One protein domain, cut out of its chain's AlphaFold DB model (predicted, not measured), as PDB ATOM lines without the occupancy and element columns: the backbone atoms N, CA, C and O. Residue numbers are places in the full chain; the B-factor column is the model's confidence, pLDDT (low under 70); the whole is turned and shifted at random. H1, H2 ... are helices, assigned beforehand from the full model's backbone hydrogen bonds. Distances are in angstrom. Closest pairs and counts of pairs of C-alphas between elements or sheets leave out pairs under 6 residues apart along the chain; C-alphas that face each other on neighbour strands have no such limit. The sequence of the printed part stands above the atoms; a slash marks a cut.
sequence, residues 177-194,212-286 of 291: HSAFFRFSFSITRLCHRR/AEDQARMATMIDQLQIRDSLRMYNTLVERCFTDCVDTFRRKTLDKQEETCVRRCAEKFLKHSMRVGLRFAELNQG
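Overview. This is residues 177 to 194 and 212 to 286 of the 291 residues of the protein "zf-Tim10_DDP domain-containing protein" of Lactuca saligna (UniProt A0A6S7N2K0). Two long helices, H2 and H3, make a helical hairpin that opens as a V: they meet near the end of H2 and the beginning of H3, and their other ends stick out as two free arms, residues 212 to 232 and 274 to 286. The shorter H1 stands slantwise near both helices, by the closed part of the V. The 93 printed residues include three named helices, in the order H1, H2, H3, and no named strand; the class is all helix. The whole is loose, with a radius of gyration of the C-alphas of 17.2 A, and spans 58 by 28 by 21 A, the arms making much of the length.

Arrangement. H1, residues 177 to 192, is close to but not clearly touching H2, residues 212 to 245; their closest C-alphas, of Ser 184 and Val 238, are 7.6 A apart. These two run opposite ways at a steep tilt of 54 degrees. H1 is also close to but not clearly touching H3, residues 256 to 284, with the closest C-alphas, of Ile 187 and Ala 266, 8.0 A apart; they run the same way at a steep tilt of 54 degrees. H2 and H3 form a hairpin and touch, with residues 237 to 245 of H2 and 258 to 269 of H3 alone. Their closest C-alphas, of Cys 245 and Cys 261, are 5.6 A apart, and they run opposite ways at 38 degrees, only just a steep tilt. In H1, H2 and H3 every O i to N i+4 pair is within hydrogen-bond range.

Along the chain. H1 begins at C-alpha 177 (1.323, -39.778, -7.045). H2 is 48.9 A long and ends at C-alpha 245 (-2.932, -36.871, 9.167). H3 is 42.0 A long and ends at C-alpha 284 (-22.769, -9.238, 7.068).

Size, cuts and confidence. The C-alphas farthest apart, of Ala 212 and Arg 250, are 59.2 A apart. Residues 195 to 211 are not printed, and C-alphas 194 and 212 are 34.1 A apart across the cut. The link from H2 to H3 is short. The model's pLDDT is under 70 at residues 177 to 194 and 286.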
ATOM      1  N   HIS A 177       2.434 -39.845  -6.090       31.33
ATOM      2  CA  HIS A 177       1.323 -39.778  -7.045       31.33
ATOM      3  C   HIS A 177       0.240 -40.837  -6.751       31.33
ATOM      4  O   HIS A 177      -0.952 -40.539  -6.783       31.33
ATOM      5  N   SER A 178       0.620 -42.070  -6.376       31.53
ATOM      6  CA  SER A 178      -0.367 -43.118  -6.050       31.53
ATOM      7  C   SER A 178      -1.114 -42.867  -4.737       31.53
ATOM      8  O   SER A 178      -2.281 -43.248  -4.619       31.53
ATOM      9  N   ALA A 179      -0.451 -42.232  -3.763       36.38
ATOM     10  CA  ALA A 179      -1.070 -41.844  -2.499       36.38
ATOM     11  C   ALA A 179      -2.115 -40.738  -2.724       36.38
ATOM     12  O   ALA A 179      -3.241 -40.861  -2.243       36.38
ATOM     13  N   PHE A 180      -1.796 -39.739  -3.555       36.09
ATOM     14  CA  PHE A 180      -2.707 -38.647  -3.912       36.09
ATOM     15  C   PHE A 180      -3.973 -39.138  -4.636       36.09
ATOM     16  O   PHE A 180      -5.090 -38.772  -4.266       36.09
ATOM     17  N   PHE A 181      -3.829 -40.050  -5.609       35.66
ATOM     18  CA  PHE A 181      -4.974 -40.615  -6.339       35.66
ATOM     19  C   PHE A 181      -5.927 -41.420  -5.436       35.66
ATOM     20  O   PHE A 181      -7.146 -41.309  -5.572       35.66
ATOM     21  N   ARG A 182      -5.404 -42.208  -4.485       39.81
ATOM     22  CA  ARG A 182      -6.242 -42.976  -3.540       39.81
ATOM     23  C   ARG A 182      -6.867 -42.093  -2.456       39.81
ATOM     24  O   ARG A 182      -8.014 -42.328  -2.076       39.81
ATOM     25  N   PHE A 183      -6.149 -41.065  -2.009       36.66
ATOM     26  CA  PHE A 183      -6.645 -40.047  -1.082       36.66
ATOM     27  C   PHE A 183      -7.826 -39.268  -1.683       36.66
ATOM     28  O   PHE A 183      -8.896 -39.194  -1.075       36.66
ATOM     29  N   SER A 184      -7.684 -38.816  -2.933       35.50
ATOM     30  CA  SER A 184      -8.746 -38.137  -3.687       35.50
ATOM     31  C   SER A 184      -9.994 -39.019  -3.867       35.50
ATOM     32  O   SER A 184     -11.120 -38.573  -3.629       35.50
ATOM     33  N   PHE A 185      -9.823 -40.313  -4.170       35.69
ATOM     34  CA  PHE A 185     -10.949 -41.240  -4.358       35.69
ATOM     35  C   PHE A 185     -11.736 -41.523  -3.062       35.69
ATOM     36  O   PHE A 185     -12.963 -41.665  -3.091       35.69
ATOM     37  N   SER A 186     -11.051 -41.581  -1.912       32.84
ATOM     38  CA  SER A 186     -11.675 -41.794  -0.597       32.84
ATOM     39  C   SER A 186     -12.474 -40.564  -0.139       32.84
ATOM     40  O   SER A 186     -13.618 -40.695   0.304       32.84
ATOM     41  N   ILE A 187     -11.928 -39.359  -0.350       39.84
ATOM     42  CA  ILE A 187     -12.610 -38.085  -0.058       39.84
ATOM     43  C   ILE A 187     -13.816 -37.882  -0.986       39.84
ATOM     44  O   ILE A 187     -14.891 -37.510  -0.515       39.84
ATOM     45  N   THR A 188     -13.691 -38.223  -2.272       35.94
ATOM     46  CA  THR A 188     -14.795 -38.134  -3.246       35.94
ATOM     47  C   THR A 188     -15.983 -39.021  -2.848       35.94
ATOM     48  O   THR A 188     -17.132 -38.574  -2.874       35.94
ATOM     49  N   ARG A 189     -15.736 -40.259  -2.385       32.62
ATOM     50  CA  ARG A 189     -16.800 -41.149  -1.874       32.62
ATOM     51  C   ARG A 189     -17.420 -40.655  -0.560       32.62
ATOM     52  O   ARG A 189     -18.611 -40.886  -0.343       32.62
ATOM     53  N   LEU A 190     -16.657 -39.973   0.301       38.97
ATOM     54  CA  LEU A 190     -17.171 -39.383   1.544       38.97
ATOM     55  C   LEU A 190     -18.024 -38.127   1.290       38.97
ATOM     56  O   LEU A 190     -19.060 -37.960   1.937       38.97
ATOM     57  N   CYS A 191     -17.638 -37.280   0.329       37.41
ATOM     58  CA  CYS A 191     -18.390 -36.070  -0.015       37.41
ATOM     59  C   CYS A 191     -19.685 -36.372  -0.779       37.41
ATOM     60  O   CYS A 191     -20.721 -35.760  -0.506       37.41
ATOM     61  N   HIS A 192     -19.689 -37.384  -1.656       32.38
ATOM     62  CA  HIS A 192     -20.895 -37.747  -2.407       32.38
ATOM     63  C   HIS A 192     -22.030 -38.286  -1.512       32.38
ATOM     64  O   HIS A 192     -23.204 -38.097  -1.820       32.38
ATOM     65  N   ARG A 193     -21.718 -38.893  -0.354       29.77
ATOM     66  CA  ARG A 193     -22.737 -39.421   0.579       29.77
ATOM     67  C   ARG A 193     -23.389 -38.366   1.486       29.77
ATOM     68  O   ARG A 193     -24.391 -38.683   2.119       29.77
ATOM     69  N   ARG A 194     -22.859 -37.136   1.554       31.70
ATOM     70  CA  ARG A 194     -23.372 -36.060   2.435       31.70
ATOM     71  C   ARG A 194     -23.885 -34.820   1.685       31.70
ATOM     72  O   ARG A 194     -24.545 -33.985   2.293       31.70
ATOM     73  N   ALA A 212     -35.105  -7.953 -15.152       78.00
ATOM     74  CA  ALA A 212     -35.157  -9.416 -15.287       78.00
ATOM     75  C   ALA A 212     -34.017 -10.020 -16.136       78.00
ATOM     76  O   ALA A 212     -33.593 -11.151 -15.903       78.00
ATOM     77  N   GLU A 213     -33.493  -9.261 -17.099       77.56
ATOM     78  CA  GLU A 213     -32.358  -9.676 -17.929       77.56
ATOM     79  C   GLU A 213     -31.035  -9.709 -17.140       77.56
ATOM     80  O   GLU A 213     -30.245 -10.647 -17.277       77.56
ATOM     81  N   ASP A 214     -30.818  -8.738 -16.249       79.00
ATOM     82  CA  ASP A 214     -29.633  -8.685 -15.387       79.00
ATOM     83  C   ASP A 214     -29.695  -9.727 -14.275       79.00
ATOM     84  O   ASP A 214     -28.671 -10.315 -13.928       79.00
ATOM     85  N   GLN A 215     -30.894 -10.047 -13.786       79.94
ATOM     86  CA  GLN A 215     -31.086 -11.121 -12.814       79.94
ATOM     87  C   GLN A 215     -30.649 -12.484 -13.378       79.94
ATOM     88  O   GLN A 215     -29.983 -13.254 -12.685       79.94
ATOM     89  N   ALA A 216     -30.960 -12.769 -14.648       80.06
ATOM     90  CA  ALA A 216     -30.528 -13.999 -15.313       80.06
ATOM     91  C   ALA A 216     -29.005 -14.036 -15.529       80.06
ATOM     92  O   ALA A 216     -28.368 -15.056 -15.251       80.06
ATOM     93  N   ARG A 217     -28.403 -12.916 -15.962       81.38
ATOM     94  CA  ARG A 217     -26.939 -12.790 -16.082       81.38
ATOM     95  C   ARG A 217     -26.251 -13.032 -14.735       81.38
ATOM     96  O   ARG A 217     -25.343 -13.860 -14.650       81.38
ATOM     97  N   MET A 218     -26.724 -12.384 -13.673       79.19
ATOM     98  CA  MET A 218     -26.153 -12.532 -12.333       79.19
ATOM     99  C   MET A 218     -26.352 -13.935 -11.758       79.19
ATOM    100  O   MET A 218     -25.418 -14.462 -11.162       79.19
ATOM    101  N   ALA A 219     -27.495 -14.587 -11.992       80.00
ATOM    102  CA  ALA A 219     -27.710 -15.974 -11.574       80.00
ATOM    103  C   ALA A 219     -26.650 -16.919 -12.168       80.00
ATOM    104  O   ALA A 219     -26.031 -17.689 -11.436       80.00
ATOM    105  N   THR A 220     -26.354 -16.795 -13.468       81.50
ATOM    106  CA  THR A 220     -25.305 -17.619 -14.099       81.50
ATOM    107  C   THR A 220     -23.906 -17.337 -13.554       81.50
ATOM    108  O   THR A 220     -23.118 -18.267 -13.374       81.50
ATOM    109  N   MET A 221     -23.593 -16.076 -13.243       76.50
ATOM    110  CA  MET A 221     -22.319 -15.717 -12.615       76.50
ATOM    111  C   MET A 221     -22.217 -16.282 -11.193       76.50
ATOM    112  O   MET A 221     -21.164 -16.793 -10.814       76.50
ATOM    113  N   ILE A 222     -23.304 -16.247 -10.419       80.50
ATOM    114  CA  ILE A 222     -23.355 -16.808  -9.062       80.50
ATOM    115  C   ILE A 222     -23.130 -18.318  -9.095       80.50
ATOM    116  O   ILE A 222     -22.316 -18.816  -8.319       80.50
ATOM    117  N   ASP A 223     -23.769 -19.042 -10.014       77.06
ATOM    118  CA  ASP A 223     -23.567 -20.487 -10.161       77.06
ATOM    119  C   ASP A 223     -22.099 -20.821 -10.482       77.06
ATOM    120  O   ASP A 223     -21.510 -21.734  -9.895       77.06
ATOM    121  N   GLN A 224     -21.463 -20.042 -11.366       73.81
ATOM    122  CA  GLN A 224     -20.039 -20.202 -11.677       73.81
ATOM    123  C   GLN A 224     -19.145 -19.935 -10.459       73.81
ATOM    124  O   GLN A 224     -18.206 -20.695 -10.201       73.81
ATOM    125  N   LEU A 225     -19.443 -18.888  -9.686       76.50
ATOM    126  CA  LEU A 225     -18.711 -18.565  -8.460       76.50
ATOM    127  C   LEU A 225     -18.872 -19.663  -7.403       76.50
ATOM    128  O   LEU A 225     -17.876 -20.081  -6.815       76.50
ATOM    129  N   GLN A 226     -20.080 -20.204  -7.227       75.62
ATOM    130  CA  GLN A 226     -20.338 -21.318  -6.311       75.62
ATOM    131  C   GLN A 226     -19.531 -22.566  -6.680       75.62
ATOM    132  O   GLN A 226     -18.928 -23.197  -5.807       75.62
ATOM    133  N   ILE A 227     -19.467 -22.916  -7.969       78.38
ATOM    134  CA  ILE A 227     -18.658 -24.051  -8.435       78.38
ATOM    135  C   ILE A 227     -17.177 -23.797  -8.142       78.38
ATOM    136  O   ILE A 227     -16.513 -24.655  -7.553       78.38
ATOM    137  N   ARG A 228     -16.662 -22.615  -8.491       75.75
ATOM    138  CA  ARG A 228     -15.259 -22.250  -8.250       75.75
ATOM    139  C   ARG A 228     -14.901 -22.316  -6.763       75.75
ATOM    140  O   ARG A 228     -13.864 -22.875  -6.399       75.75
ATOM    141  N   ASP A 229     -15.760 -21.781  -5.906       79.38
ATOM    142  CA  ASP A 229     -15.531 -21.746  -4.464       79.38
ATOM    143  C   ASP A 229     -15.637 -23.145  -3.845       79.38
ATOM    144  O   ASP A 229     -14.846 -23.487  -2.961       79.38
ATOM    145  N   SER A 230     -16.514 -24.005  -4.378       79.75
ATOM    146  CA  SER A 230     -16.566 -25.412  -3.980       79.75
ATOM    147  C   SER A 230     -15.242 -26.127  -4.270       79.75
ATOM    148  O   SER A 230     -14.689 -26.771  -3.379       79.75
ATOM    149  N   LEU A 231     -14.670 -25.952  -5.469       84.44
ATOM    150  CA  LEU A 231     -13.396 -26.569  -5.856       84.44
ATOM    151  C   LEU A 231     -12.230 -26.056  -5.007       84.44
ATOM    152  O   LEU A 231     -11.394 -26.844  -4.561       84.44
ATOM    153  N   ARG A 232     -12.196 -24.751  -4.722       85.19
ATOM    154  CA  ARG A 232     -11.203 -24.172  -3.810       85.19
ATOM    155  C   ARG A 232     -11.313 -24.787  -2.413       85.19
ATOM    156  O   ARG A 232     -10.297 -25.204  -1.861       85.19
ATOM    157  N   MET A 233     -12.526 -24.906  -1.871       87.88
ATOM    158  CA  MET A 233     -12.765 -25.553  -0.577       87.88
ATOM    159  C   MET A 233     -12.270 -27.007  -0.567       87.88
ATOM    160  O   MET A 233     -11.645 -27.427   0.408       87.88
ATOM    161  N   TYR A 234     -12.512 -27.765  -1.641       84.94
ATOM    162  CA  TYR A 234     -12.016 -29.138  -1.780       84.94
ATOM    163  C   TYR A 234     -10.488 -29.214  -1.750       84.94
ATOM    164  O   TYR A 234      -9.943 -30.035  -1.013       84.94
ATOM    165  N   ASN A 235      -9.799 -28.351  -2.497       89.00
ATOM    166  CA  ASN A 235      -8.334 -28.345  -2.541       89.00
ATOM    167  C   ASN A 235      -7.729 -28.024  -1.168       89.00
ATOM    168  O   ASN A 235      -6.855 -28.751  -0.698       89.00
ATOM    169  N   THR A 236      -8.258 -27.010  -0.476       89.50
ATOM    170  CA  THR A 236      -7.816 -26.661   0.883       89.50
ATOM    171  C   THR A 236      -8.087 -27.784   1.886       89.50
ATOM    172  O   THR A 236      -7.257 -28.055   2.753       89.50
ATOM    173  N   LEU A 237      -9.234 -28.462   1.779       90.94
ATOM    174  CA  LEU A 237      -9.564 -29.608   2.624       90.94
ATOM    175  C   LEU A 237      -8.550 -30.749   2.443       90.94
ATOM    176  O   LEU A 237      -8.064 -31.310   3.427       90.94
ATOM    177  N   VAL A 238      -8.264 -31.098   1.187       92.75
ATOM    178  CA  VAL A 238      -7.337 -32.172   0.802       92.75
ATOM    179  C   VAL A 238      -5.941 -31.878   1.345       92.75
ATOM    180  O   VAL A 238      -5.379 -32.723   2.038       92.75
ATOM    181  N   GLU A 239      -5.416 -30.680   1.090       93.38
ATOM    182  CA  GLU A 239      -4.091 -30.262   1.556       93.38
ATOM    183  C   GLU A 239      -3.982 -30.322   3.083       93.38
ATOM    184  O   GLU A 239      -3.073 -30.947   3.625       93.38
ATOM    185  N   ARG A 240      -4.958 -29.749   3.794       93.12
ATOM    186  CA  ARG A 240      -4.928 -29.682   5.257       93.12
ATOM    187  C   ARG A 240      -5.012 -31.058   5.906       93.12
ATOM    188  O   ARG A 240      -4.230 -31.367   6.798       93.12
ATOM    189  N   CYS A 241      -5.928 -31.904   5.441       93.00
ATOM    190  CA  CYS A 241      -6.045 -33.254   5.982       93.00
ATOM    191  C   CYS A 241      -4.870 -34.151   5.599       93.00
ATOM    192  O   CYS A 241      -4.602 -35.107   6.319       93.00
ATOM    193  N   PHE A 242      -4.178 -33.873   4.497       95.06
ATOM    194  CA  PHE A 242      -2.950 -34.579   4.165       95.06
ATOM    195  C   PHE A 242      -1.826 -34.192   5.135       95.06
ATOM    196  O   PHE A 242      -1.259 -35.073   5.773       95.06
ATOM    197  N   THR A 243      -1.582 -32.892   5.325       94.69
ATOM    198  CA  THR A 243      -0.537 -32.378   6.227       94.69
ATOM    199  C   THR A 243      -0.758 -32.774   7.690       94.69
ATOM    200  O   THR A 243       0.201 -33.104   8.380       94.69
ATOM    201  N   ASP A 244      -2.009 -32.786   8.161       94.06
ATOM    202  CA  ASP A 244      -2.322 -33.075   9.568       94.06
ATOM    203  C   ASP A 244      -2.364 -34.582   9.895       94.06
ATOM    204  O   ASP A 244      -2.183 -34.959  11.053       94.06
ATOM    205  N   CYS A 245      -2.661 -35.447   8.917       93.88
ATOM    206  CA  CYS A 245      -2.932 -36.871   9.167       93.88
ATOM    207  C   CYS A 245      -1.954 -37.853   8.520       93.88
ATOM    208  O   CYS A 245      -2.001 -39.028   8.881       93.88
ATOM    209  N   VAL A 246      -1.142 -37.429   7.548       93.50
ATOM    210  CA  VAL A 246      -0.179 -38.297   6.854       93.50
ATOM    211  C   VAL A 246       1.224 -37.883   7.269       93.50
ATOM    212  O   VAL A 246       1.819 -36.977   6.689       93.50
ATOM    213  N   ASP A 247       1.751 -38.552   8.291       90.50
ATOM    214  CA  ASP A 247       3.074 -38.266   8.854       90.50
ATOM    215  C   ASP A 247       4.152 -39.261   8.384       90.50
ATOM    216  O   ASP A 247       5.342 -38.939   8.357       90.50
ATOM    217  N   THR A 248       3.749 -40.471   7.981       85.62
ATOM    218  CA  THR A 248       4.661 -41.608   7.834       85.62
ATOM    219  C   THR A 248       4.633 -42.195   6.424       85.62
ATOM    220  O   THR A 248       3.765 -42.980   6.050       85.62
ATOM    221  N   PHE A 249       5.697 -41.966   5.654       92.19
ATOM    222  CA  PHE A 249       5.815 -42.447   4.268       92.19
ATOM    223  C   PHE A 249       6.386 -43.872   4.128       92.19
ATOM    224  O   PHE A 249       7.171 -44.157   3.223       92.19
ATOM    225  N   ARG A 250       6.007 -44.805   5.015       87.56
ATOM    226  CA  ARG A 250       6.518 -46.197   4.977       87.56
ATOM    227  C   ARG A 250       5.860 -47.061   3.897       87.56
ATOM    228  O   ARG A 250       6.459 -48.037   3.449       87.56
ATOM    229  N   ARG A 251       4.617 -46.760   3.510       84.00
ATOM    230  CA  ARG A 251       3.821 -47.552   2.555       84.00
ATOM    231  C   ARG A 251       3.091 -46.632   1.581       84.00
ATOM    232  O   ARG A 251       2.796 -45.489   1.891       84.00
ATOM    233  N   LYS A 252       2.772 -47.154   0.392       88.12
ATOM    234  CA  LYS A 252       2.008 -46.430  -0.647       88.12
ATOM    235  C   LYS A 252       0.514 -46.300  -0.328       88.12
ATOM    236  O   LYS A 252      -0.215 -45.616  -1.039       88.12
ATOM    237  N   THR A 253       0.046 -47.032   0.675       88.25
ATOM    238  CA  THR A 253      -1.344 -47.057   1.125       88.25
ATOM    239  C   THR A 253      -1.421 -46.457   2.514       88.25
ATOM    240  O   THR A 253      -0.566 -46.769   3.342       88.25
ATOM    241  N   LEU A 254      -2.473 -45.676   2.752       88.69
ATOM    242  CA  LEU A 254      -2.800 -45.157   4.074       88.69
ATOM    243  C   LEU A 254      -2.978 -46.308   5.063       88.69
ATOM    244  O   LEU A 254      -3.554 -47.349   4.725       88.69
ATOM    245  N   ASP A 255      -2.471 -46.125   6.274       90.88
ATOM    246  CA  ASP A 255      -2.750 -47.038   7.373       90.88
ATOM    247  C   ASP A 255      -4.159 -46.798   7.940       90.88
ATOM    248  O   ASP A 255      -4.754 -45.731   7.777       90.88
ATOM    249  N   LYS A 256      -4.700 -47.767   8.680       93.75
ATOM    250  CA  LYS A 256      -6.046 -47.665   9.279       93.75
ATOM    251  C   LYS A 256      -6.186 -46.467  10.229       93.75
ATOM    252  O   LYS A 256      -7.284 -45.919  10.392       93.75
ATOM    253  N   GLN A 257      -5.087 -46.084  10.882       93.62
ATOM    254  CA  GLN A 257      -5.032 -44.915  11.761       93.62
ATOM    255  C   GLN A 257      -5.114 -43.611  10.957       93.62
ATOM    256  O   GLN A 257      -5.971 -42.777  11.256       93.62
ATOM    257  N   GLU A 258      -4.322 -43.482   9.889       93.25
ATOM    258  CA  GLU A 258      -4.336 -42.325   8.981       93.25
ATOM    259  C   GLU A 258      -5.700 -42.188   8.290       93.25
ATOM    260  O   GLU A 258      -6.301 -41.116   8.316       93.25
ATOM    261  N   GLU A 259      -6.276 -43.284   7.780       93.31
ATOM    262  CA  GLU A 259      -7.632 -43.289   7.203       93.31
ATOM    263  C   GLU A 259      -8.684 -42.770   8.197       93.31
ATOM    264  O   GLU A 259      -9.632 -42.067   7.832       93.31
ATOM    265  N   THR A 260      -8.526 -43.112   9.478       96.50
ATOM    266  CA  THR A 260      -9.418 -42.648  10.541       96.50
ATOM    267  C   THR A 260      -9.208 -41.185  10.892       96.50
ATOM    268  O   THR A 260     -10.199 -40.484  11.122       96.50
ATOM    269  N   CYS A 261      -7.963 -40.711  10.879       96.25
ATOM    270  CA  CYS A 261      -7.644 -39.298  11.033       96.25
ATOM    271  C   CYS A 261      -8.240 -38.473   9.889       96.25
ATOM    272  O   CYS A 261      -9.015 -37.555  10.155       96.25
ATOM    273  N   VAL A 262      -7.998 -38.851   8.629       96.44
ATOM    274  CA  VAL A 262      -8.482 -38.128   7.438       96.44
ATOM    275  C   VAL A 262     -10.005 -37.999   7.450       96.44
ATOM    276  O   VAL A 262     -10.544 -36.922   7.194       96.44
ATOM    277  N   ARG A 263     -10.721 -39.061   7.840       95.19
ATOM    278  CA  ARG A 263     -12.186 -39.032   7.979       95.19
ATOM    279  C   ARG A 263     -12.656 -38.016   9.025       95.19
ATOM    280  O   ARG A 263     -13.607 -37.275   8.779       95.19
ATOM    281  N   ARG A 264     -11.999 -37.985  10.191       97.25
ATOM    282  CA  ARG A 264     -12.307 -37.038  11.277       97.25
ATOM    283  C   ARG A 264     -11.929 -35.608  10.895       97.25
ATOM    284  O   ARG A 264     -12.696 -34.694  11.186       97.25
ATOM    285  N   CYS A 265     -10.796 -35.423  10.221       95.88
ATOM    286  CA  CYS A 265     -10.346 -34.138   9.697       95.88
ATOM    287  C   CYS A 265     -11.367 -33.563   8.712       95.88
ATOM    288  O   CYS A 265     -11.840 -32.445   8.912       95.88
ATOM    289  N   ALA A 266     -11.800 -34.356   7.726       95.19
ATOM    290  CA  ALA A 266     -12.783 -33.915   6.743       95.19
ATOM    291  C   ALA A 266     -14.126 -33.541   7.376       95.19
ATOM    292  O   ALA A 266     -14.696 -32.495   7.068       95.19
ATOM    293  N   GLU A 267     -14.618 -34.349   8.317       95.06
ATOM    294  CA  GLU A 267     -15.841 -34.011   9.041       95.06
ATOM    295  C   GLU A 267     -15.695 -32.729   9.875       95.06
ATOM    296  O   GLU A 267     -16.606 -31.896   9.885       95.06
ATOM    297  N   LYS A 268     -14.565 -32.559  10.570       96.31
ATOM    298  CA  LYS A 268     -14.293 -31.370  11.387       96.31
ATOM    299  C   LYS A 268     -14.207 -30.115  10.522       96.31
ATOM    300  O   LYS A 268     -14.815 -29.110  10.881       96.31
ATOM    301  N   PHE A 269     -13.503 -30.188   9.394       94.94
ATOM    302  CA  PHE A 269     -13.341 -29.079   8.461       94.94
ATOM    303  C   PHE A 269     -14.685 -28.644   7.878       94.94
ATOM    304  O   PHE A 269     -15.049 -27.485   8.015       94.94
ATOM    305  N   LEU A 270     -15.484 -29.571   7.334       92.38
ATOM    306  CA  LEU A 270     -16.790 -29.227   6.757       92.38
ATOM    307  C   LEU A 270     -17.740 -28.612   7.799       92.38
ATOM    308  O   LEU A 270     -18.355 -27.579   7.544       92.38
ATOM    309  N   LYS A 271     -17.811 -29.186   9.010       93.81
ATOM    310  CA  LYS A 271     -18.612 -28.621  10.116       93.81
ATOM    311  C   LYS A 271     -18.113 -27.251  10.577       93.81
ATOM    312  O   LYS A 271     -18.892 -26.481  11.143       93.81
ATOM    313  N   HIS A 272     -16.819 -26.982  10.440       92.50
ATOM    314  CA  HIS A 272     -16.237 -25.685  10.750       92.50
ATOM    315  C   HIS A 272     -16.583 -24.671   9.657       92.50
ATOM    316  O   HIS A 272     -17.162 -23.642   9.983       92.50
ATOM    317  N   SER A 273     -16.351 -24.999   8.384       89.31
ATOM    318  CA  SER A 273     -16.665 -24.133   7.242       89.31
ATOM    319  C   SER A 273     -18.142 -23.738   7.199       89.31
ATOM    320  O   SER A 273     -18.447 -22.566   7.006       89.31
ATOM    321  N   MET A 274     -19.064 -24.670   7.473       89.00
ATOM    322  CA  MET A 274     -20.499 -24.355   7.561       89.00
ATOM    323  C   MET A 274     -20.818 -23.383   8.704       89.00
ATOM    324  O   MET A 274     -21.593 -22.448   8.525       89.00
ATOM    325  N   ARG A 275     -20.211 -23.576   9.882       90.56
ATOM    326  CA  ARG A 275     -20.422 -22.676  11.027       90.56
ATOM    327  C   ARG A 275     -19.832 -21.292  10.789       90.56
ATOM    328  O   ARG A 275     -20.477 -20.311  11.140       90.56
ATOM    329  N   VAL A 276     -18.641 -21.211  10.198       90.81
ATOM    330  CA  VAL A 276     -18.025 -19.934   9.814       90.81
ATOM    331  C   VAL A 276     -18.895 -19.224   8.779       90.81
ATOM    332  O   VAL A 276     -19.149 -18.039   8.941       90.81
ATOM    333  N   GLY A 277     -19.420 -19.948   7.786       88.50
ATOM    334  CA  GLY A 277     -20.346 -19.393   6.797       88.50
ATOM    335  C   GLY A 277     -21.616 -18.809   7.422       88.50
ATOM    336  O   GLY A 277     -21.996 -17.690   7.086       88.50
ATOM    337  N   LEU A 278     -22.226 -19.513   8.383       87.56
ATOM    338  CA  LEU A 278     -23.402 -19.013   9.102       87.56
ATOM    339  C   LEU A 278     -23.087 -17.733   9.892       87.56
ATOM    340  O   LEU A 278     -23.797 -16.743   9.760       87.56
ATOM    341  N   ARG A 279     -21.991 -17.726  10.661       89.00
ATOM    342  CA  ARG A 279     -21.577 -16.540  11.434       89.00
ATOM    343  C   ARG A 279     -21.198 -15.364  10.541       89.00
ATOM    344  O   ARG A 279     -21.516 -14.227  10.862       89.00
ATOM    345  N   PHE A 280     -20.557 -15.628   9.409       87.56
ATOM    346  CA  PHE A 280     -20.244 -14.596   8.428       87.56
ATOM    347  C   PHE A 280     -21.517 -13.962   7.855       87.56
ATOM    348  O   PHE A 280     -21.591 -12.742   7.745       87.56
ATOM    349  N   ALA A 281     -22.537 -14.771   7.547       84.25
ATOM    350  CA  ALA A 281     -23.827 -14.270   7.080       84.25
ATOM    351  C   ALA A 281     -24.534 -13.398   8.130       84.25
ATOM    352  O   ALA A 281     -25.055 -12.344   7.778       84.25
ATOM    353  N   GLU A 282     -24.508 -13.799   9.406       85.12
ATOM    354  CA  GLU A 282     -25.056 -13.006  10.518       85.12
ATOM    355  C   GLU A 282     -24.363 -11.635  10.634       85.12
ATOM    356  O   GLU A 282     -25.032 -10.603  10.683       85.12
ATOM    357  N   LEU A 283     -23.025 -11.606  10.611       86.88
ATOM    358  CA  LEU A 283     -22.247 -10.362  10.710       86.88
ATOM    359  C   LEU A 283     -22.451  -9.444   9.498       86.88
ATOM    360  O   LEU A 283     -22.556  -8.230   9.653       86.88
ATOM    361  N   ASN A 284     -22.551 -10.011   8.293       80.88
ATOM    362  CA  ASN A 284     -22.769  -9.238   7.068       80.88
ATOM    363  C   ASN A 284     -24.174  -8.607   7.004       80.88
ATOM    364  O   ASN A 284     -24.387  -7.645   6.273       80.88
ATOM    365  N   GLN A 285     -25.129  -9.123   7.785       78.06
ATOM    366  CA  GLN A 285     -26.468  -8.546   7.953       78.06
ATOM    367  C   GLN A 285     -26.530  -7.484   9.067       78.06
ATOM    368  O   GLN A 285     -27.612  -7.000   9.393       78.06
ATOM    369  N   GLY A 286     -25.388  -7.107   9.657       64.94
ATOM    370  CA  GLY A 286     -25.322  -6.101  10.720       64.94
ATOM    371  C   GLY A 286     -25.861  -6.588  12.067       64.94
ATOM    372  O   GLY A 286     -26.208  -5.763  12.913       64.94
TER     373      GLY A 286